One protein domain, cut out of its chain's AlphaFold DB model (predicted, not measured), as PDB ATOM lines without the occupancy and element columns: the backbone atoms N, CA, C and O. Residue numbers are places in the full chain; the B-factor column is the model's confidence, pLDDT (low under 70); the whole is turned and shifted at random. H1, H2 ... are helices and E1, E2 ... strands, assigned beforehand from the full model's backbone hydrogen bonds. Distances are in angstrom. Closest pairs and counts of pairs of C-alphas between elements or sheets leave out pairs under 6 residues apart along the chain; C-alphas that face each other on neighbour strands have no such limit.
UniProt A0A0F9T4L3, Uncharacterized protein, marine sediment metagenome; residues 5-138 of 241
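This is residues 5 to 138 of the 241 residues of an uncharacterized protein of marine sediment metagenome (UniProt A0A0F9T4L3). Little of this domain is regular: a long two-stranded ribbon, E2 and E7, runs through its middle, with the sheet E1-E6-E5 to one side, the small hairpin E3-E4 near one end, and residues 131 to 138 sticking out. The 134 printed residues hold seven antiparallel strands, then helix H1, mostly strand, with under half in named elements. It is compact, radius of gyration of the C-alphas 15.5 A, spanning 44 by 41 by 25 A.

Start at E1, residues 16 to 18, beside E6, residues 72 to 77: N 17 and O 76 are 2.9 A apart. E6 forms a hairpin with E5, residues 65 to 68, N 67 to O 75 being 2.8 A. E2, residues 31 to 39, is antiparallel to E7, residues 100 to 109, with N 36 and O 104 2.8 A apart. E3, residues 45 to 47, forms a hairpin with E4, residues 52 to 54, N 47 to O 52 being 2.8 A. The closest C-alphas of E2 and E3, Arg 38 and Leu 45, are 4.5 A apart. H1, residues 131 to 137, stands free, with every O i to N i+4 pair within hydrogen-bond range.

Find C-alpha 100 at (197.889, 225.864, 231.118); from there E7 runs 29.0 A. H1 ends at C-alpha 137, (207.135, 239.534, 220.963).

The printed part has no cut. The links E1 to E2, E6 to E7 and E7 to H1 are long. In the printed part 34 residues have pLDDT under 70, among them residues 109 to 138.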
ATOM      1  N   VAL A   5     200.789 223.190 226.686       65.50
ATOM      2  CA  VAL A   5     200.278 224.211 225.763       65.50
ATOM      3  C   VAL A   5     199.508 225.240 226.591       65.50
ATOM      4  O   VAL A   5     198.759 224.867 227.506       65.50
ATOM      5  N   ARG A   6     199.701 226.533 226.315       70.19
ATOM      6  CA  ARG A   6     198.886 227.588 226.929       70.19
ATOM      7  C   ARG A   6     197.748 227.886 225.973       70.19
ATOM      8  O   ARG A   6     197.979 228.345 224.870       70.19
ATOM      9  N   ILE A   7     196.519 227.675 226.425       67.88
ATOM     10  CA  ILE A   7     195.353 227.874 225.569       67.88
ATOM     11  C   ILE A   7     194.576 229.090 226.063       67.88
ATOM     12  O   ILE A   7     194.098 229.117 227.202       67.88
ATOM     13  N   GLN A   8     194.448 230.105 225.211       72.06
ATOM     14  CA  GLN A   8     193.734 231.330 225.560       72.06
ATOM     15  C   GLN A   8     192.214 231.110 225.572       72.06
ATOM     16  O   GLN A   8     191.646 230.353 224.784       72.06
ATOM     17  N   SER A   9     191.515 231.797 226.478       72.00
ATOM     18  CA  SER A   9     190.058 231.670 226.578       72.00
ATOM     19  C   SER A   9     189.368 232.176 225.311       72.00
ATOM     20  O   SER A   9     189.572 233.312 224.899       72.00
ATOM     21  N   GLY A  10     188.478 231.353 224.749       74.31
ATOM     22  CA  GLY A  10     187.717 231.686 223.541       74.31
ATOM     23  C   GLY A  10     188.486 231.489 222.234       74.31
ATOM     24  O   GLY A  10     187.924 231.769 221.181       74.31
ATOM     25  N   GLN A  11     189.726 230.998 222.302       82.25
ATOM     26  CA  GLN A  11     190.471 230.550 221.133       82.25
ATOM     27  C   GLN A  11     190.230 229.066 220.865       82.25
ATOM     28  O   GLN A  11     189.814 228.299 221.743       82.25
ATOM     29  N   LYS A  12     190.508 228.686 219.623       84.81
ATOM     30  CA  LYS A  12     190.539 227.305 219.172       84.81
ATOM     31  C   LYS A  12     191.963 226.980 218.754       84.81
ATOM     32  O   LYS A  12     192.479 227.602 217.831       84.81
ATOM     33  N   GLU A  13     192.553 225.991 219.408       82.69
ATOM     34  CA  GLU A  13     193.946 225.609 219.181       82.69
ATOM     35  C   GLU A  13     194.019 224.342 218.337       82.69
ATOM     36  O   GLU A  13     193.451 223.319 218.742       82.69
ATOM     37  N   PRO A  14     194.714 224.352 217.189       85.31
ATOM     38  CA  PRO A  14     194.976 223.134 216.437       85.31
ATOM     39  C   PRO A  14     195.686 222.099 217.314       85.31
ATOM     40  O   PRO A  14     196.666 222.398 217.993       85.31
ATOM     41  N   VAL A  15     195.193 220.859 217.297       86.81
ATOM     42  CA  VAL A  15     195.855 219.735 217.966       86.81
ATOM     43  C   VAL A  15     196.174 218.686 216.921       86.81
ATOM     44  O   VAL A  15     195.298 217.927 216.500       86.81
ATOM     45  N   GLU A  16     197.440 218.663 216.523       87.75
ATOM     46  CA  GLU A  16     197.985 217.761 215.517       87.75
ATOM     47  C   GLU A  16     199.205 217.028 216.076       87.75
ATOM     48  O   GLU A  16     199.948 217.559 216.902       87.75
ATOM     49  N   VAL A  17     199.409 215.788 215.641       85.19
ATOM     50  CA  VAL A  17     200.597 215.007 215.981       85.19
ATOM     51  C   VAL A  17     201.063 214.189 214.791       85.19
ATOM     52  O   VAL A  17     200.257 213.678 214.018       85.19
ATOM     53  N   ILE A  18     202.377 214.014 214.686       84.75
ATOM     54  CA  ILE A  18     203.006 213.081 213.761       84.75
ATOM     55  C   ILE A  18     203.456 211.848 214.542       84.75
ATOM     56  O   ILE A  18     204.204 211.959 215.507       84.75
ATOM     57  N   ILE A  19     203.020 210.666 214.123       80.94
ATOM     58  CA  ILE A  19     203.461 209.389 214.675       80.94
ATOM     59  C   ILE A  19     204.476 208.775 213.721       80.94
ATOM     60  O   ILE A  19     204.219 208.610 212.524       80.94
ATOM     61  N   VAL A  20     205.635 208.428 214.266       80.31
ATOM     62  CA  VAL A  20     206.726 207.782 213.539       80.31
ATOM     63  C   VAL A  20     207.155 206.503 214.254       80.31
ATOM     64  O   VAL A  20     206.730 206.251 215.376       80.31
ATOM     65  N   ASP A  21     207.963 205.679 213.600       73.19
ATOM     66  CA  ASP A  21     208.648 204.549 214.218       73.19
ATOM     67  C   ASP A  21     210.024 204.954 214.781       73.19
ATOM     68  O   ASP A  21     210.470 206.106 214.689       73.19
ATOM     69  N   SER A  22     210.745 203.982 215.342       74.25
ATOM     70  CA  SER A  22     212.119 204.161 215.832       74.25
ATOM     71  C   SER A  22     213.124 204.608 214.755       74.25
ATOM     72  O   SER A  22     214.146 205.216 215.081       74.25
ATOM     73  N   SER A  23     212.821 204.385 213.475       80.75
ATOM     74  CA  SER A  23     213.598 204.843 212.316       80.75
ATOM     75  C   SER A  23     213.113 206.190 211.763       80.75
ATOM     76  O   SER A  23     213.637 206.674 210.761       80.75
ATOM     77  N   SER A  24     212.175 206.855 212.449       81.00
ATOM     78  CA  SER A  24     211.536 208.114 212.038       81.00
ATOM     79  C   SER A  24     210.705 208.011 210.748       81.00
ATOM     80  O   SER A  24     210.496 209.013 210.063       81.00
ATOM     81  N   VAL A  25     210.209 206.816 210.420       81.81
ATOM     82  CA  VAL A  25     209.254 206.580 209.330       81.81
ATOM     83  C   VAL A  25     207.838 206.778 209.856       81.81
ATOM     84  O   VAL A  25     207.495 206.292 210.926       81.81
ATOM     85  N   ARG A  26     207.000 207.497 209.110       85.19
ATOM     86  CA  ARG A  26     205.606 207.780 209.483       85.19
ATOM     87  C   ARG A  26     204.738 206.514 209.512       85.19
ATOM     88  O   ARG A  26     204.784 205.720 208.575       85.19
ATOM     89  N   LEU A  27     203.917 206.366 210.556       78.81
ATOM     90  CA  LEU A  27     203.057 205.196 210.789       78.81
ATOM     91  C   LEU A  27     201.568 205.507 210.540       78.81
ATOM     92  O   LEU A  27     200.989 206.343 211.229       78.81
ATOM     93  N   THR A  28     200.929 204.788 209.611       80.94
ATOM     94  CA  THR A  28     199.505 204.940 209.232       80.94
ATOM     95  C   THR A  28     198.678 203.705 209.609       80.94
ATOM     96  O   THR A  28     199.212 202.598 209.640       80.94
ATOM     97  N   GLY A  29     197.381 203.878 209.896       68.69
ATOM     98  CA  GLY A  29     196.362 202.813 209.857       68.69
ATOM     99  C   GLY A  29     196.461 201.635 210.840       68.69
ATOM    100  O   GLY A  29     195.638 200.726 210.751       68.69
ATOM    101  N   LEU A  30     197.429 201.610 211.761       64.00
ATOM    102  CA  LEU A  30     197.694 200.439 212.616       64.00
ATOM    103  C   LEU A  30     197.295 200.612 214.092       64.00
ATOM    104  O   LEU A  30     197.202 199.621 214.811       64.00
ATOM    105  N   THR A  31     197.043 201.834 214.569       70.75
ATOM    106  CA  THR A  31     196.756 202.098 215.991       70.75
ATOM    107  C   THR A  31     195.779 203.246 216.187       70.75
ATOM    108  O   THR A  31     195.893 204.256 215.495       70.75
ATOM    109  N   ASP A  32     194.910 203.149 217.193       85.31
ATOM    110  CA  ASP A  32     194.136 204.302 217.644       85.31
ATOM    111  C   ASP A  32     195.064 205.254 218.404       85.31
ATOM    112  O   ASP A  32     195.614 204.913 219.457       85.31
ATOM    113  N   ILE A  33     195.214 206.475 217.900       86.56
ATOM    114  CA  ILE A  33     195.881 207.553 218.627       86.56
ATOM    115  C   ILE A  33     194.827 208.292 219.438       86.56
ATOM    116  O   ILE A  33     193.873 208.834 218.888       86.56
ATOM    117  N   LYS A  34     194.977 208.290 220.761       90.94
ATOM    118  CA  LYS A  34     194.033 208.900 221.698       90.94
ATOM    119  C   LYS A  34     194.663 210.087 222.413       90.94
ATOM    120  O   LYS A  34     195.794 210.012 222.885       90.94
ATOM    121  N   LEU A  35     193.895 211.157 222.560       92.25
ATOM    122  CA  LEU A  35     194.267 212.371 223.273       92.25
ATOM    123  C   LEU A  35     193.609 212.421 224.656       92.25
ATOM    124  O   LEU A  35     192.402 212.215 224.804       92.25
ATOM    125  N   GLN A  36     194.407 212.755 225.666       94.44
ATOM    126  CA  GLN A  36     193.972 213.183 226.991       94.44
ATOM    127  C   GLN A  36     194.393 214.633 227.217       94.44
ATOM    128  O   GLN A  36     195.527 214.997 226.915       94.44
ATOM    129  N   ILE A  37     193.518 215.435 227.819       94.25
ATOM    130  CA  ILE A  37     193.824 216.815 228.203       94.25
ATOM    131  C   ILE A  37     193.651 216.954 229.712       94.25
ATOM    132  O   ILE A  37     192.634 216.543 230.277       94.25
ATOM    133  N   ARG A  38     194.657 217.528 230.370       94.62
ATOM    134  CA  ARG A  38     194.643 217.859 231.795       94.62
ATOM    135  C   ARG A  38     194.861 219.350 231.979       94.62
ATOM    136  O   ARG A  38     195.836 219.883 231.463       94.62
ATOM    137  N   ARG A  39     194.024 219.999 232.780       93.88
ATOM    138  CA  ARG A  39     194.260 221.366 233.239       93.88
ATOM    139  C   ARG A  39     195.265 221.359 234.389       93.88
ATOM    140  O   ARG A  39     195.141 220.566 235.320       93.88
ATOM    141  N   ILE A  40     196.313 222.173 234.294       90.00
ATOM    142  CA  ILE A  40     197.438 222.120 235.237       90.00
ATOM    143  C   ILE A  40     197.087 222.755 236.583       90.00
ATOM    144  O   ILE A  40     197.525 222.233 237.607       90.00
ATOM    145  N   SER A  41     196.299 223.833 236.594       91.50
ATOM    146  CA  SER A  41     195.978 224.588 237.812       91.50
ATOM    147  C   SER A  41     195.311 223.752 238.912       91.50
ATOM    148  O   SER A  41     195.612 223.940 240.089       91.50
ATOM    149  N   ASP A  42     194.443 222.810 238.540       93.56
ATOM    150  CA  ASP A  42     193.671 221.972 239.466       93.56
ATOM    151  C   ASP A  42     193.837 220.463 239.234       93.56
ATOM    152  O   ASP A  42     193.320 219.644 239.997       93.56
ATOM    153  N   GLY A  43     194.576 220.070 238.195       94.38
ATOM    154  CA  GLY A  43     194.808 218.674 237.842       94.38
ATOM    155  C   GLY A  43     193.588 217.965 237.253       94.38
ATOM    156  O   GLY A  43     193.639 216.743 237.080       94.38
ATOM    157  N   PHE A  44     192.507 218.685 236.940       97.62
ATOM    158  CA  PHE A  44     191.295 218.089 236.388       97.62
ATOM    159  C   PHE A  44     191.521 217.614 234.951       97.62
ATOM    160  O   PHE A  44     192.296 218.186 234.181       97.62
ATOM    161  N   LEU A  45     190.833 216.537 234.583       97.44
ATOM    162  CA  LEU A  45     190.865 215.956 233.246       97.44
ATOM    163  C   LEU A  45     189.647 216.414 232.450       97.44
ATOM    164  O   LEU A  45     188.557 216.548 233.004       97.44
ATOM    165  N   PHE A  46     189.842 216.625 231.153       96.88
ATOM    166  CA  PHE A  46     188.754 216.948 230.240       96.88
ATOM    167  C   PHE A  46     187.846 215.729 230.025       96.88
ATOM    168  O   PHE A  46     188.332 214.628 229.745       96.88
ATOM    169  N   ASP A  47     186.539 215.924 230.183       97.56
ATOM    170  CA  ASP A  47     185.507 214.931 229.905       97.56
ATOM    171  C   ASP A  47     184.905 215.182 228.521       97.56
ATOM    172  O   ASP A  47     184.064 216.057 228.330       97.56
ATOM    173  N   TRP A  48     185.308 214.369 227.550       96.12
ATOM    174  CA  TRP A  48     184.871 214.458 226.157       96.12
ATOM    175  C   TRP A  48     183.387 214.120 225.942       96.12
ATOM    176  O   TRP A  48     182.941 214.071 224.795       96.12
ATOM    177  N   SER A  49     182.633 213.785 226.993       95.69
ATOM    178  CA  SER A  49     181.191 213.539 226.884       95.69
ATOM    179  C   SER A  49     180.340 214.792 227.088       95.69
ATOM    180  O   SER A  49     179.219 214.829 226.585       95.69
ATOM    181  N   ASP A  50     180.855 215.801 227.796       95.75
ATOM    182  CA  ASP A  50     180.104 217.018 228.129       95.75
ATOM    183  C   ASP A  50     180.942 218.306 228.158       95.75
ATOM    184  O   ASP A  50     180.477 219.334 228.647       95.75
ATOM    185  N   ASP A  51     182.161 218.261 227.622       96.12
ATOM    186  CA  ASP A  51     183.075 219.394 227.481       96.12
ATOM    187  C   ASP A  51     183.342 220.138 228.804       96.12
ATOM    188  O   ASP A  51     183.334 221.373 228.890       96.12
ATOM    189  N   THR A  52     183.590 219.375 229.874       96.94
ATOM    190  CA  THR A  52     183.923 219.927 231.193       96.94
ATOM    191  C   THR A  52     185.169 219.295 231.812       96.94
ATOM    192  O   THR A  52     185.481 218.123 231.612       96.94
ATOM    193  N   PHE A  53     185.906 220.073 232.606       97.44
ATOM    194  CA  PHE A  53     187.034 219.580 233.397       97.44
ATOM    195  C   PHE A  53     186.555 219.008 234.735       97.44
ATOM    196  O   PHE A  53     185.877 219.702 235.497       97.44
ATOM    197  N   LYS A  54     186.930 217.760 235.047       97.75
ATOM    198  CA  LYS A  54     186.528 217.048 236.271       97.75
ATOM    199  C   LYS A  54     187.697 216.304 236.911       97.75
ATOM    200  O   LYS A  54     188.592 215.811 236.229       97.75
ATOM    201  N   ALA A  55     187.634 216.112 238.227       96.38
ATOM    202  CA  ALA A  55     188.542 215.203 238.931       96.38
ATOM    203  C   ALA A  55     188.345 213.728 238.510       96.38
ATOM    204  O   ALA A  55     189.287 212.939 238.539       96.38
ATOM    205  N   SER A  56     187.124 213.355 238.108       95.69
ATOM    206  CA  SER A  56     186.764 212.003 237.663       95.69
ATOM    207  C   SER A  56     185.848 212.073 236.429       95.69
ATOM    208  O   SER A  56     184.626 212.072 236.570       95.69
ATOM    209  N   PRO A  57     186.415 212.241 235.219       96.94
ATOM    210  CA  PRO A  57     185.645 212.289 233.974       96.94
ATOM    211  C   PRO A  57     185.113 210.908 233.571       96.94
ATOM    212  O   PRO A  57     185.764 209.887 233.812       96.94
ATOM    213  N   VAL A  58     183.972 210.886 232.882       96.12
ATOM    214  CA  VAL A  58     183.406 209.670 232.282       96.12
ATOM    215  C   VAL A  58     184.211 209.281 231.042       96.12
ATOM    216  O   VAL A  58     184.646 208.134 230.922       96.12
ATOM    217  N   THR A  59     184.478 210.240 230.150       96.12
ATOM    218  CA  THR A  59     185.211 210.000 228.900       96.12
ATOM    219  C   THR A  59     186.496 210.817 228.865       96.12
ATOM    220  O   THR A  59     186.505 211.959 228.429       96.12
ATOM    221  N   LYS A  60     187.615 210.236 229.311       95.25
ATOM    222  CA  LYS A  60     188.904 210.956 229.433       95.25
ATOM    223  C   LYS A  60     189.817 210.901 228.204       95.25
ATOM    224  O   LYS A  60     190.861 211.548 228.209       95.25
ATOM    225  N   LEU A  61     189.482 210.068 227.217       94.69
ATOM    226  CA  LEU A  61     190.275 209.835 226.008       94.69
ATOM    227  C   LEU A  61     189.421 210.075 224.769       94.69
ATOM    228  O   LEU A  61     188.285 209.609 224.720       94.69
ATOM    229  N   GLN A  62     189.994 210.734 223.767       94.88
ATOM    230  CA  GLN A  62     189.366 210.955 222.468       94.88
ATOM    231  C   GLN A  62     190.268 210.427 221.361       94.88
ATOM    232  O   GLN A  62     191.435 210.797 221.302       94.88
ATOM    233  N   VAL A  63     189.726 209.574 220.490       92.62
ATOM    234  CA  VAL A  63     190.436 209.111 219.290       92.62
ATOM    235  C   VAL A  63     190.634 210.296 218.341       92.62
ATOM    236  O   VAL A  63     189.704 211.079 218.127       92.62
ATOM    237  N   MET A  64     191.848 210.429 217.815       91.69
ATOM    238  CA  MET A  64     192.242 211.396 216.793       91.69
ATOM    239  C   MET A  64     192.116 210.769 215.403       91.69
ATOM    240  O   MET A  64     192.336 209.569 215.235       91.69
ATOM    241  N   SER A  65     191.794 211.586 214.405       91.56
ATOM    242  CA  SER A  65     191.635 211.143 213.018       91.56
ATOM    243  C   SER A  65     192.939 211.318 212.252       91.56
ATOM    244  O   SER A  65     193.556 212.378 212.336       91.56
ATOM    245  N   GLU A  66     193.349 210.316 211.474       90.56
ATOM    246  CA  GLU A  66     194.464 210.477 210.535       90.56
ATOM    247  C   GLU A  66     194.074 211.480 209.436       90.56
ATOM    248  O   GLU A  66     193.008 211.360 208.829       90.56
ATOM    249  N   ILE A  67     194.928 212.476 209.181       90.25
ATOM    250  CA  ILE A  67     194.677 213.545 208.203       90.25
ATOM    251  C   ILE A  67     194.592 212.957 206.793       90.25
ATOM    252  O   ILE A  67     193.635 213.214 206.060       90.25
ATOM    253  N   SER A  68     195.602 212.180 206.389       89.00
ATOM    254  CA  SER A  68     195.610 211.488 205.101       89.00
ATOM    255  C   SER A  68     196.691 210.413 205.044       89.00
ATOM    256  O   SER A  68     197.865 210.736 204.905       89.00
ATOM    257  N   ALA A  69     196.300 209.140 204.991       85.81
ATOM    258  CA  ALA A  69     197.247 208.040 204.785       85.81
ATOM    259  C   ALA A  69     198.055 208.156 203.469       85.81
ATOM    260  O   ALA A  69     199.169 207.652 203.377       85.81
ATOM    261  N   ALA A  70     197.506 208.820 202.442       86.38
ATOM    262  CA  ALA A  70     198.136 208.939 201.125       86.38
ATOM    263  C   ALA A  70     199.093 210.137 201.006       86.38
ATOM    264  O   ALA A  70     200.139 210.019 200.373       86.38
ATOM    265  N   ASN A  71     198.727 211.285 201.586       87.44
ATOM    266  CA  ASN A  71     199.455 212.547 201.395       87.44
ATOM    267  C   ASN A  71     200.247 212.987 202.635       87.44
ATOM    268  O   ASN A  71     201.246 213.684 202.500       87.44
ATOM    269  N   SER A  72     199.808 212.562 203.821       87.75
ATOM    270  CA  SER A  72     200.351 212.937 205.128       87.75
ATOM    271  C   SER A  72     200.330 211.724 206.072       87.75
ATOM    272  O   SER A  72     199.675 211.769 207.118       87.75
ATOM    273  N   PRO A  73     200.988 210.603 205.711       86.25
ATOM    274  CA  PRO A  73     200.922 209.391 206.518       86.25
ATOM    275  C   PRO A  73     201.386 209.685 207.943       86.25
ATOM    276  O   PRO A  73     202.338 210.447 208.145       86.25
ATOM    277  N   GLY A  74     200.693 209.100 208.917       85.56
ATOM    278  CA  GLY A  74     201.006 209.241 210.334       85.56
ATOM    279  C   GLY A  74     200.767 210.620 210.939       85.56
ATOM    280  O   GLY A  74     201.122 210.816 212.097       85.56
ATOM    281  N   GLU A  75     200.165 211.565 210.213       89.31
ATOM    282  CA  GLU A  75     199.673 212.815 210.799       89.31
ATOM    283  C   GLU A  75     198.237 212.623 211.287       89.31
ATOM    284  O   GLU A  75     197.364 212.212 210.524       89.31
ATOM    285  N   TYR A  76     197.982 212.934 212.554       89.69
ATOM    286  CA  TYR A  76     196.676 212.823 213.193       89.69
ATOM    287  C   TYR A  76     196.242 214.181 213.719       89.69
ATOM    288  O   TYR A  76     197.053 214.920 214.271       89.69
ATOM    289  N   LYS A  77     194.947 214.477 213.616       91.94
ATOM    290  CA  LYS A  77     194.332 215.694 214.147       91.94
ATOM    291  C   LYS A  77     193.163 215.384 215.071       91.94
ATOM    292  O   LYS A  77     192.504 214.347 214.953       91.94
ATOM    293  N   LEU A  78     192.880 216.301 215.989       92.06
ATOM    294  CA  LEU A  78     191.635 216.272 216.747       92.06
ATOM    295  C   LEU A  78     190.465 216.610 215.812       92.06
ATOM    296  O   LEU A  78     190.394 217.704 215.260       92.06
ATOM    297  N   ASP A  79     189.556 215.653 215.637       90.94
ATOM    298  CA  ASP A  79     188.388 215.778 214.761       90.94
ATOM    299  C   ASP A  79     187.141 215.204 215.444       90.94
ATOM    300  O   ASP A  79     186.564 214.189 215.054       90.94
ATOM    301  N   LYS A  80     186.770 215.823 216.565       91.88
ATOM    302  CA  LYS A  80     185.558 215.489 217.319       91.88
ATOM    303  C   LYS A  80     184.525 216.587 217.085       91.88
ATOM    304  O   LYS A  80     184.882 217.756 217.037       91.88
ATOM    305  N   ALA A  81     183.238 216.249 217.007       90.06
ATOM    306  CA  ALA A  81     182.178 217.261 216.988       90.06
ATOM    307  C   ALA A  81     182.335 218.251 218.165       90.06
ATOM    308  O   ALA A  81     182.555 217.821 219.294       90.06
ATOM    309  N   GLY A  82     182.266 219.559 217.884       86.75
ATOM    310  CA  GLY A  82     182.566 220.633 218.850       86.75
ATOM    311  C   GLY A  82     184.053 221.009 218.960       86.75
ATOM    312  O   GLY A  82     184.376 222.085 219.441       86.75
ATOM    313  N   HIS A  83     184.949 220.166 218.443       89.44
ATOM    314  CA  HIS A  83     186.408 220.319 218.462       89.44
ATOM    315  C   HIS A  83     187.039 219.855 217.131       89.44
ATOM    316  O   HIS A  83     188.067 219.177 217.100       89.44
ATOM    317  N   VAL A  84     186.371 220.140 216.009       88.31
ATOM    318  CA  VAL A  84     186.853 219.792 214.659       88.31
ATOM    319  C   VAL A  84     188.077 220.641 214.364       88.31
ATOM    320  O   VAL A  84     187.976 221.844 214.531       88.31
ATOM    321  N   ASP A  85     189.197 220.082 213.913       82.50
ATOM    322  CA  ASP A  85     190.447 220.812 213.625       82.50
ATOM    323  C   ASP A  85     191.068 221.533 214.841       82.50
ATOM    324  O   ASP A  85     191.779 222.524 214.678       82.50
ATOM    325  N   GLY A  86     190.783 221.094 216.072       87.25
ATOM    326  CA  GLY A  86     191.430 221.656 217.261       87.25
ATOM    327  C   GLY A  86     190.585 221.691 218.528       87.25
ATOM    328  O   GLY A  86     189.372 221.494 218.507       87.25
ATOM    329  N   PHE A  87     191.248 221.951 219.653       90.31
ATOM    330  CA  PHE A  87     190.626 222.097 220.960       90.31
ATOM    331  C   PHE A  87     190.015 223.494 221.096       90.31
ATOM    332  O   PHE A  87     190.719 224.500 221.132       90.31
ATOM    333  N   ASP A  88     188.687 223.542 221.139       90.88
ATOM    334  CA  ASP A  88     187.906 224.779 221.149       90.88
ATOM    335  C   ASP A  88     187.517 225.169 222.582       90.88
ATOM    336  O   ASP A  88     186.665 224.540 223.207       90.88
ATOM    337  N   MET A  89     188.115 226.237 223.111       88.31
ATOM    338  CA  MET A  89     187.799 226.733 224.453       88.31
ATOM    339  C   MET A  89     186.433 227.409 224.548       88.31
ATOM    340  O   MET A  89     185.978 227.733 225.653       88.31
ATOM    341  N   ALA A  90     185.784 227.724 223.429       89.12
ATOM    342  CA  ALA A  90     184.470 228.346 223.442       89.12
ATOM    343  C   ALA A  90     183.394 227.377 223.948       89.12
ATOM    344  O   ALA A  90     182.490 227.827 224.654       89.12
ATOM    345  N   THR A  91     183.527 226.075 223.665       88.88
ATOM    346  CA  THR A  91     182.532 225.047 224.026       88.88
ATOM    347  C   THR A  91     182.627 224.583 225.482       88.88
ATOM    348  O   THR A  91     181.674 224.031 226.021       88.88
ATOM    349  N   ILE A  92     183.751 224.856 226.149       92.94
ATOM    350  CA  ILE A  92     184.034 224.352 227.496       92.94
ATOM    351  C   ILE A  92     183.229 225.108 228.559       92.94
ATOM    352  O   ILE A  92     183.378 226.323 228.727       92.94
ATOM    353  N   THR A  93     182.445 224.372 229.351       93.38
ATOM    354  CA  THR A  93     181.509 224.959 230.329       93.38
ATOM    355  C   THR A  93     182.215 225.605 231.526       93.38
ATOM    356  O   THR A  93     181.827 226.677 231.982       93.38
ATOM    357  N   ASN A  94     183.255 224.964 232.064       93.44
ATOM    358  CA  ASN A  94     183.932 225.377 233.300       93.44
ATOM    359  C   ASN A  94     185.404 225.740 233.068       93.44
ATOM    360  O   ASN A  94     186.285 225.359 233.846       93.44
ATOM    361  N   LYS A  95     185.677 226.457 231.975       90.62
ATOM    362  CA  LYS A  95     187.020 226.942 231.644       90.62
ATOM    363  C   LYS A  95     187.540 227.951 232.669       90.62
ATOM    364  O   LYS A  95     186.776 228.705 233.266       90.62
ATOM    365  N   VAL A  96     188.858 227.967 232.830       88.00
ATOM    366  CA  VAL A  96     189.592 228.983 233.590       88.00
ATOM    367  C   VAL A  96     190.345 229.829 232.570       88.00
ATOM    368  O   VAL A  96     190.952 229.286 231.644       88.00
ATOM    369  N   ALA A  97     190.240 231.151 232.690       82.94
ATOM    370  CA  ALA A  97     190.929 232.065 231.788       82.94
ATOM    371  C   ALA A  97     192.449 231.925 231.949       82.94
ATOM    372  O   ALA A  97     192.937 231.816 233.072       82.94
ATOM    373  N   ASP A  98     193.168 231.945 230.825       76.38
ATOM    374  CA  ASP A  98     194.636 231.930 230.778       76.38
ATOM    375  C   ASP A  98     195.315 230.729 231.457       76.38
ATOM    376  O   ASP A  98     196.465 230.821 231.890       76.38
ATOM    377  N   ASP A  99     194.628 229.590 231.540       83.00
ATOM    378  CA  ASP A  99     195.194 228.381 232.135       83.00
ATOM    379  C   ASP A  99     196.176 227.652 231.199       83.00
ATOM    380  O   ASP A  99     196.259 227.891 229.991       83.00
ATOM    381  N   VAL A 100     196.922 226.723 231.789       83.62
ATOM    382  CA  VAL A 100     197.889 225.864 231.118       83.62
ATOM    383  C   VAL A 100     197.346 224.442 231.069       83.62
ATOM    384  O   VAL A 100     196.885 223.893 232.074       83.62
ATOM    385  N   TYR A 101     197.447 223.813 229.902       86.19
ATOM    386  CA  TYR A 101     196.937 222.471 229.664       86.19
ATOM    387  C   TYR A 101     198.080 221.533 229.296       86.19
ATOM    388  O   TYR A 101     198.997 221.878 228.554       86.19
ATOM    389  N   ARG A 102     198.035 220.316 229.830       86.00
ATOM    390  CA  ARG A 102     198.891 219.214 229.405       86.00
ATOM    391  C   ARG A 102     198.103 218.314 228.483       86.00
ATOM    392  O   ARG A 102     197.087 217.748 228.891       86.00
ATOM    393  N   LEU A 103     198.621 218.147 227.278       89.50
ATOM    394  CA  LEU A 103     198.124 217.189 226.311       89.50
ATOM    395  C   LEU A 103     198.927 215.905 226.503       89.50
ATOM    396  O   LEU A 103     200.120 215.927 226.791       89.50
ATOM    397  N   THR A 104     198.269 214.758 226.468       87.19
ATOM    398  CA  THR A 104     198.927 213.459 226.595       87.19
ATOM    399  C   THR A 104     198.377 212.538 225.537       87.19
ATOM    400  O   THR A 104     197.176 212.281 225.489       87.19
ATOM    401  N   LEU A 105     199.280 212.030 224.710       86.69
ATOM    402  CA  LEU A 105     198.950 211.083 223.665       86.69
ATOM    403  C   LEU A 105     199.141 209.665 224.177       86.69
ATOM    404  O   LEU A 105     200.170 209.322 224.773       86.69
ATOM    405  N   ILE A 106     198.117 208.859 223.940       85.06
ATOM    406  CA  ILE A 106     198.049 207.453 224.289       85.06
ATOM    407  C   ILE A 106     197.782 206.702 223.001       85.06
ATOM    408  O   ILE A 106     196.751 206.883 222.366       85.06
ATOM    409  N   GLN A 107     198.718 205.850 222.632       79.62
ATOM    410  CA  GLN A 107     198.509 204.903 221.558       79.62
ATOM    411  C   GLN A 107     197.829 203.675 222.148       79.62
ATOM    412  O   GLN A 107     198.362 203.057 223.070       79.62
ATOM    413  N   ASP A 108     196.634 203.368 221.661       78.81
ATOM    414  CA  ASP A 108     195.920 202.154 222.026       78.81
ATOM    415  C   ASP A 108     196.131 201.132 220.901       78.81
ATOM    416  O   ASP A 108     195.648 201.348 219.781       78.81
ATOM    417  N   PRO A 109     196.928 200.073 221.128       63.19
ATOM    418  CA  PRO A 109     197.167 199.074 220.103       63.19
ATOM    419  C   PRO A 109     195.846 198.370 219.782       63.19
ATOM    420  O   PRO A 109     195.246 197.719 220.638       63.19
ATOM    421  N   VAL A 110     195.394 198.468 218.531       61.91
ATOM    422  CA  VAL A 110     194.282 197.636 218.067       61.91
ATOM    423  C   VAL A 110     194.786 196.190 218.048       61.91
ATOM    424  O   VAL A 110     195.909 195.935 217.614       61.91
ATOM    425  N   ALA A 111     193.981 195.240 218.530       51.88
ATOM    426  CA  ALA A 111     194.369 193.848 218.811       51.88
ATOM    427  C   ALA A 111     194.902 193.020 217.611       51.88
ATOM    428  O   ALA A 111     195.150 191.826 217.755       51.88
ATOM    429  N   SER A 112     195.069 193.629 216.437       52.75
ATOM    430  CA  SER A 112     195.473 193.004 215.174       52.75
ATOM    431  C   SER A 112     196.566 193.781 214.419       52.75
ATOM    432  O   SER A 112     196.699 193.609 213.212       52.75
ATOM    433  N   ALA A 113     197.318 194.665 215.082       49.75
ATOM    434  CA  ALA A 113     198.449 195.341 214.450       49.75
ATOM    435  C   ALA A 113     199.673 194.408 214.377       49.75
ATOM    436  O   ALA A 113     200.179 193.975 215.411       49.75
ATOM    437  N   ASP A 114     200.175 194.135 213.167       46.09
ATOM    438  CA  ASP A 114     201.351 193.269 212.934       46.09
ATOM    439  C   ASP A 114     202.659 193.830 213.529       46.09
ATOM    440  O   ASP A 114     203.639 193.104 213.682       46.09
ATOM    441  N   ASN A 115     202.674 195.110 213.910       51.50
ATOM    442  CA  ASN A 115     203.773 195.749 214.623       51.50
ATOM    443  C   ASN A 115     203.204 196.551 215.792       51.50
ATOM    444  O   ASN A 115     202.644 197.632 215.602       51.50
ATOM    445  N   VAL A 116     203.334 196.012 217.007       51.62
ATOM    446  CA  VAL A 116     203.029 196.770 218.223       51.62
ATOM    447  C   VAL A 116     204.134 197.819 218.400       51.62
ATOM    448  O   VAL A 116     205.303 197.437 218.491       51.62
ATOM    449  N   PRO A 117     203.788 199.113 218.459       52.97
ATOM    450  CA  PRO A 117     204.746 200.191 218.655       52.97
ATOM    451  C   PRO A 117     205.593 199.968 219.905       52.97
ATOM    452  O   PRO A 117     205.082 199.639 220.981       52.97
ATOM    453  N   GLN A 118     206.900 200.141 219.771       59.78
ATOM    454  CA  GLN A 118     207.841 199.964 220.863       59.78
ATOM    455  C   GLN A 118     207.912 201.213 221.746       59.78
ATOM    456  O   GLN A 118     207.607 202.342 221.352       59.78
ATOM    457  N   THR A 119     208.331 201.010 222.996       47.12
ATOM    458  CA  THR A 119     208.575 202.119 223.926       47.12
ATOM    459  C   THR A 119     209.616 203.068 223.319       47.12
ATOM    460  O   THR A 119     210.763 202.676 223.136       47.12
ATOM    461  N   GLY A 120     209.218 204.312 223.028       47.91
ATOM    462  CA  GLY A 120     210.096 205.346 222.460       47.91
ATOM    463  C   GLY A 120     209.844 205.710 220.991       47.91
ATOM    464  O   GLY A 120     210.546 206.576 220.479       47.91
ATOM    465  N   GLU A 121     208.858 205.102 220.324       56.00
ATOM    466  CA  GLU A 121     208.586 205.363 218.898       56.00
ATOM    467  C   GLU A 121     207.753 206.629 218.637       56.00
ATOM    468  O   GLU A 121     207.911 207.276 217.611       56.00
ATOM    469  N   ILE A 122     206.951 207.090 219.597       53.31
ATOM    470  CA  ILE A 122     206.196 208.342 219.439       53.31
ATOM    471  C   ILE A 122     207.151 209.529 219.616       53.31
ATOM    472  O   ILE A 122     207.627 209.766 220.723       53.31
ATOM    473  N   LYS A 123     207.407 210.296 218.552       51.28
ATOM    474  CA  LYS A 123     208.020 211.628 218.645       51.28
ATOM    475  C   LYS A 123     206.916 212.666 218.524       51.28
ATOM    476  O   LYS A 123     206.204 212.690 217.532       51.28
ATOM    477  N   GLU A 124     206.757 213.500 219.543       49.38
ATOM    478  CA  GLU A 124     205.817 214.617 219.497       49.38
ATOM    479  C   GLU A 124     206.343 215.626 218.464       49.38
ATOM    480  O   GLU A 124     207.474 216.101 218.578       49.38
ATOM    481  N   GLY A 125     205.565 215.876 217.407       47.31
ATOM    482  CA  GLY A 125     205.793 217.042 216.559       47.31
ATOM    483  C   GLY A 125     205.567 218.296 217.397       47.31
ATOM    484  O   GLY A 125     204.695 218.288 218.266       47.31
ATOM    485  N   ASP A 126     206.380 219.331 217.178       44.31
ATOM    486  CA  ASP A 126     206.250 220.614 217.869       44.31
ATOM    487  C   ASP A 126     204.780 221.056 217.851       44.31
ATOM    488  O   ASP A 126     204.220 221.293 216.779       44.31
ATOM    489  N   PHE A 127     204.144 221.171 219.022       48.84
ATOM    490  CA  PHE A 127     202.886 221.904 219.103       48.84
ATOM    491  C   PHE A 127     203.200 223.322 218.633       48.84
ATOM    492  O   PHE A 127     203.970 224.034 219.281       48.84
ATOM    493  N   ILE A 128     202.650 223.720 217.484       45.88
ATOM    494  CA  ILE A 128     202.751 225.092 216.983       45.88
ATOM    495  C   ILE A 128     201.763 225.942 217.789       45.88
ATOM    496  O   ILE A 128     200.770 226.441 217.279       45.88
ATOM    497  N   ASP A 129     202.037 226.059 219.081       49.00
ATOM    498  CA  ASP A 129     201.453 227.037 219.984       49.00
ATOM    499  C   ASP A 129     202.463 228.189 220.072       49.00
ATOM    500  O   ASP A 129     203.646 227.963 220.346       49.00
ATOM    501  N   ASN A 130     202.009 229.415 219.807       43.03
ATOM    502  CA  ASN A 130     202.769 230.671 219.706       43.03
ATOM    503  C   ASN A 130     203.241 231.124 218.320       43.03
ATOM    504  O   ASN A 130     204.379 231.586 218.167       43.03
ATOM    505  N   LEU A 131     202.340 231.173 217.333       50.62
ATOM    506  CA  LEU A 131     202.457 232.291 216.388       50.62
ATOM    507  C   LEU A 131     202.127 233.620 217.092       50.62
ATOM    508  O   LEU A 131     202.778 234.618 216.807       50.62
ATOM    509  N   ASP A 132     201.228 233.617 218.084       50.97
ATOM    510  CA  ASP A 132     200.771 234.837 218.758       50.97
ATOM    511  C   ASP A 132     201.756 235.394 219.793       50.97
ATOM    512  O   ASP A 132     201.980 236.602 219.780       50.97
ATOM    513  N   ASP A 133     202.462 234.581 220.596       43.84
ATOM    514  CA  ASP A 133     203.582 235.114 221.400       43.84
ATOM    515  C   ASP A 133     204.783 235.468 220.522       43.84
ATOM    516  O   ASP A 133     205.489 236.418 220.843       43.84
ATOM    517  N   LYS A 134     205.020 234.799 219.383       46.25
ATOM    518  CA  LYS A 134     206.078 235.234 218.451       46.25
ATOM    519  C   LYS A 134     205.712 236.532 217.741       46.25
ATOM    520  O   LYS A 134     206.586 237.370 217.600       46.25
ATOM    521  N   ILE A 135     204.455 236.752 217.358       51.66
ATOM    522  CA  ILE A 135     203.988 237.997 216.726       51.66
ATOM    523  C   ILE A 135     203.875 239.138 217.752       51.66
ATOM    524  O   ILE A 135     204.270 240.262 217.455       51.66
ATOM    525  N   SER A 136     203.443 238.844 218.982       47.72
ATOM    526  CA  SER A 136     203.373 239.790 220.105       47.72
ATOM    527  C   SER A 136     204.760 240.151 220.655       47.72
ATOM    528  O   SER A 136     205.014 241.311 220.977       47.72
ATOM    529  N   THR A 137     205.722 239.222 220.662       47.22
ATOM    530  CA  THR A 137     207.135 239.534 220.963       47.22
ATOM    531  C   THR A 137     207.904 240.103 219.765       47.22
ATOM    532  O   THR A 137     208.898 240.798 219.970       47.22
ATOM    533  N   LEU A 138     207.401 239.917 218.537       45.72
ATOM    534  CA  LEU A 138     207.765 240.691 217.341       45.72
ATOM    535  C   LEU A 138     207.111 242.082 217.313       45.72
ATOM    536  O   LEU A 138     207.361 242.857 216.382       45.72
TER     537      LEU A 138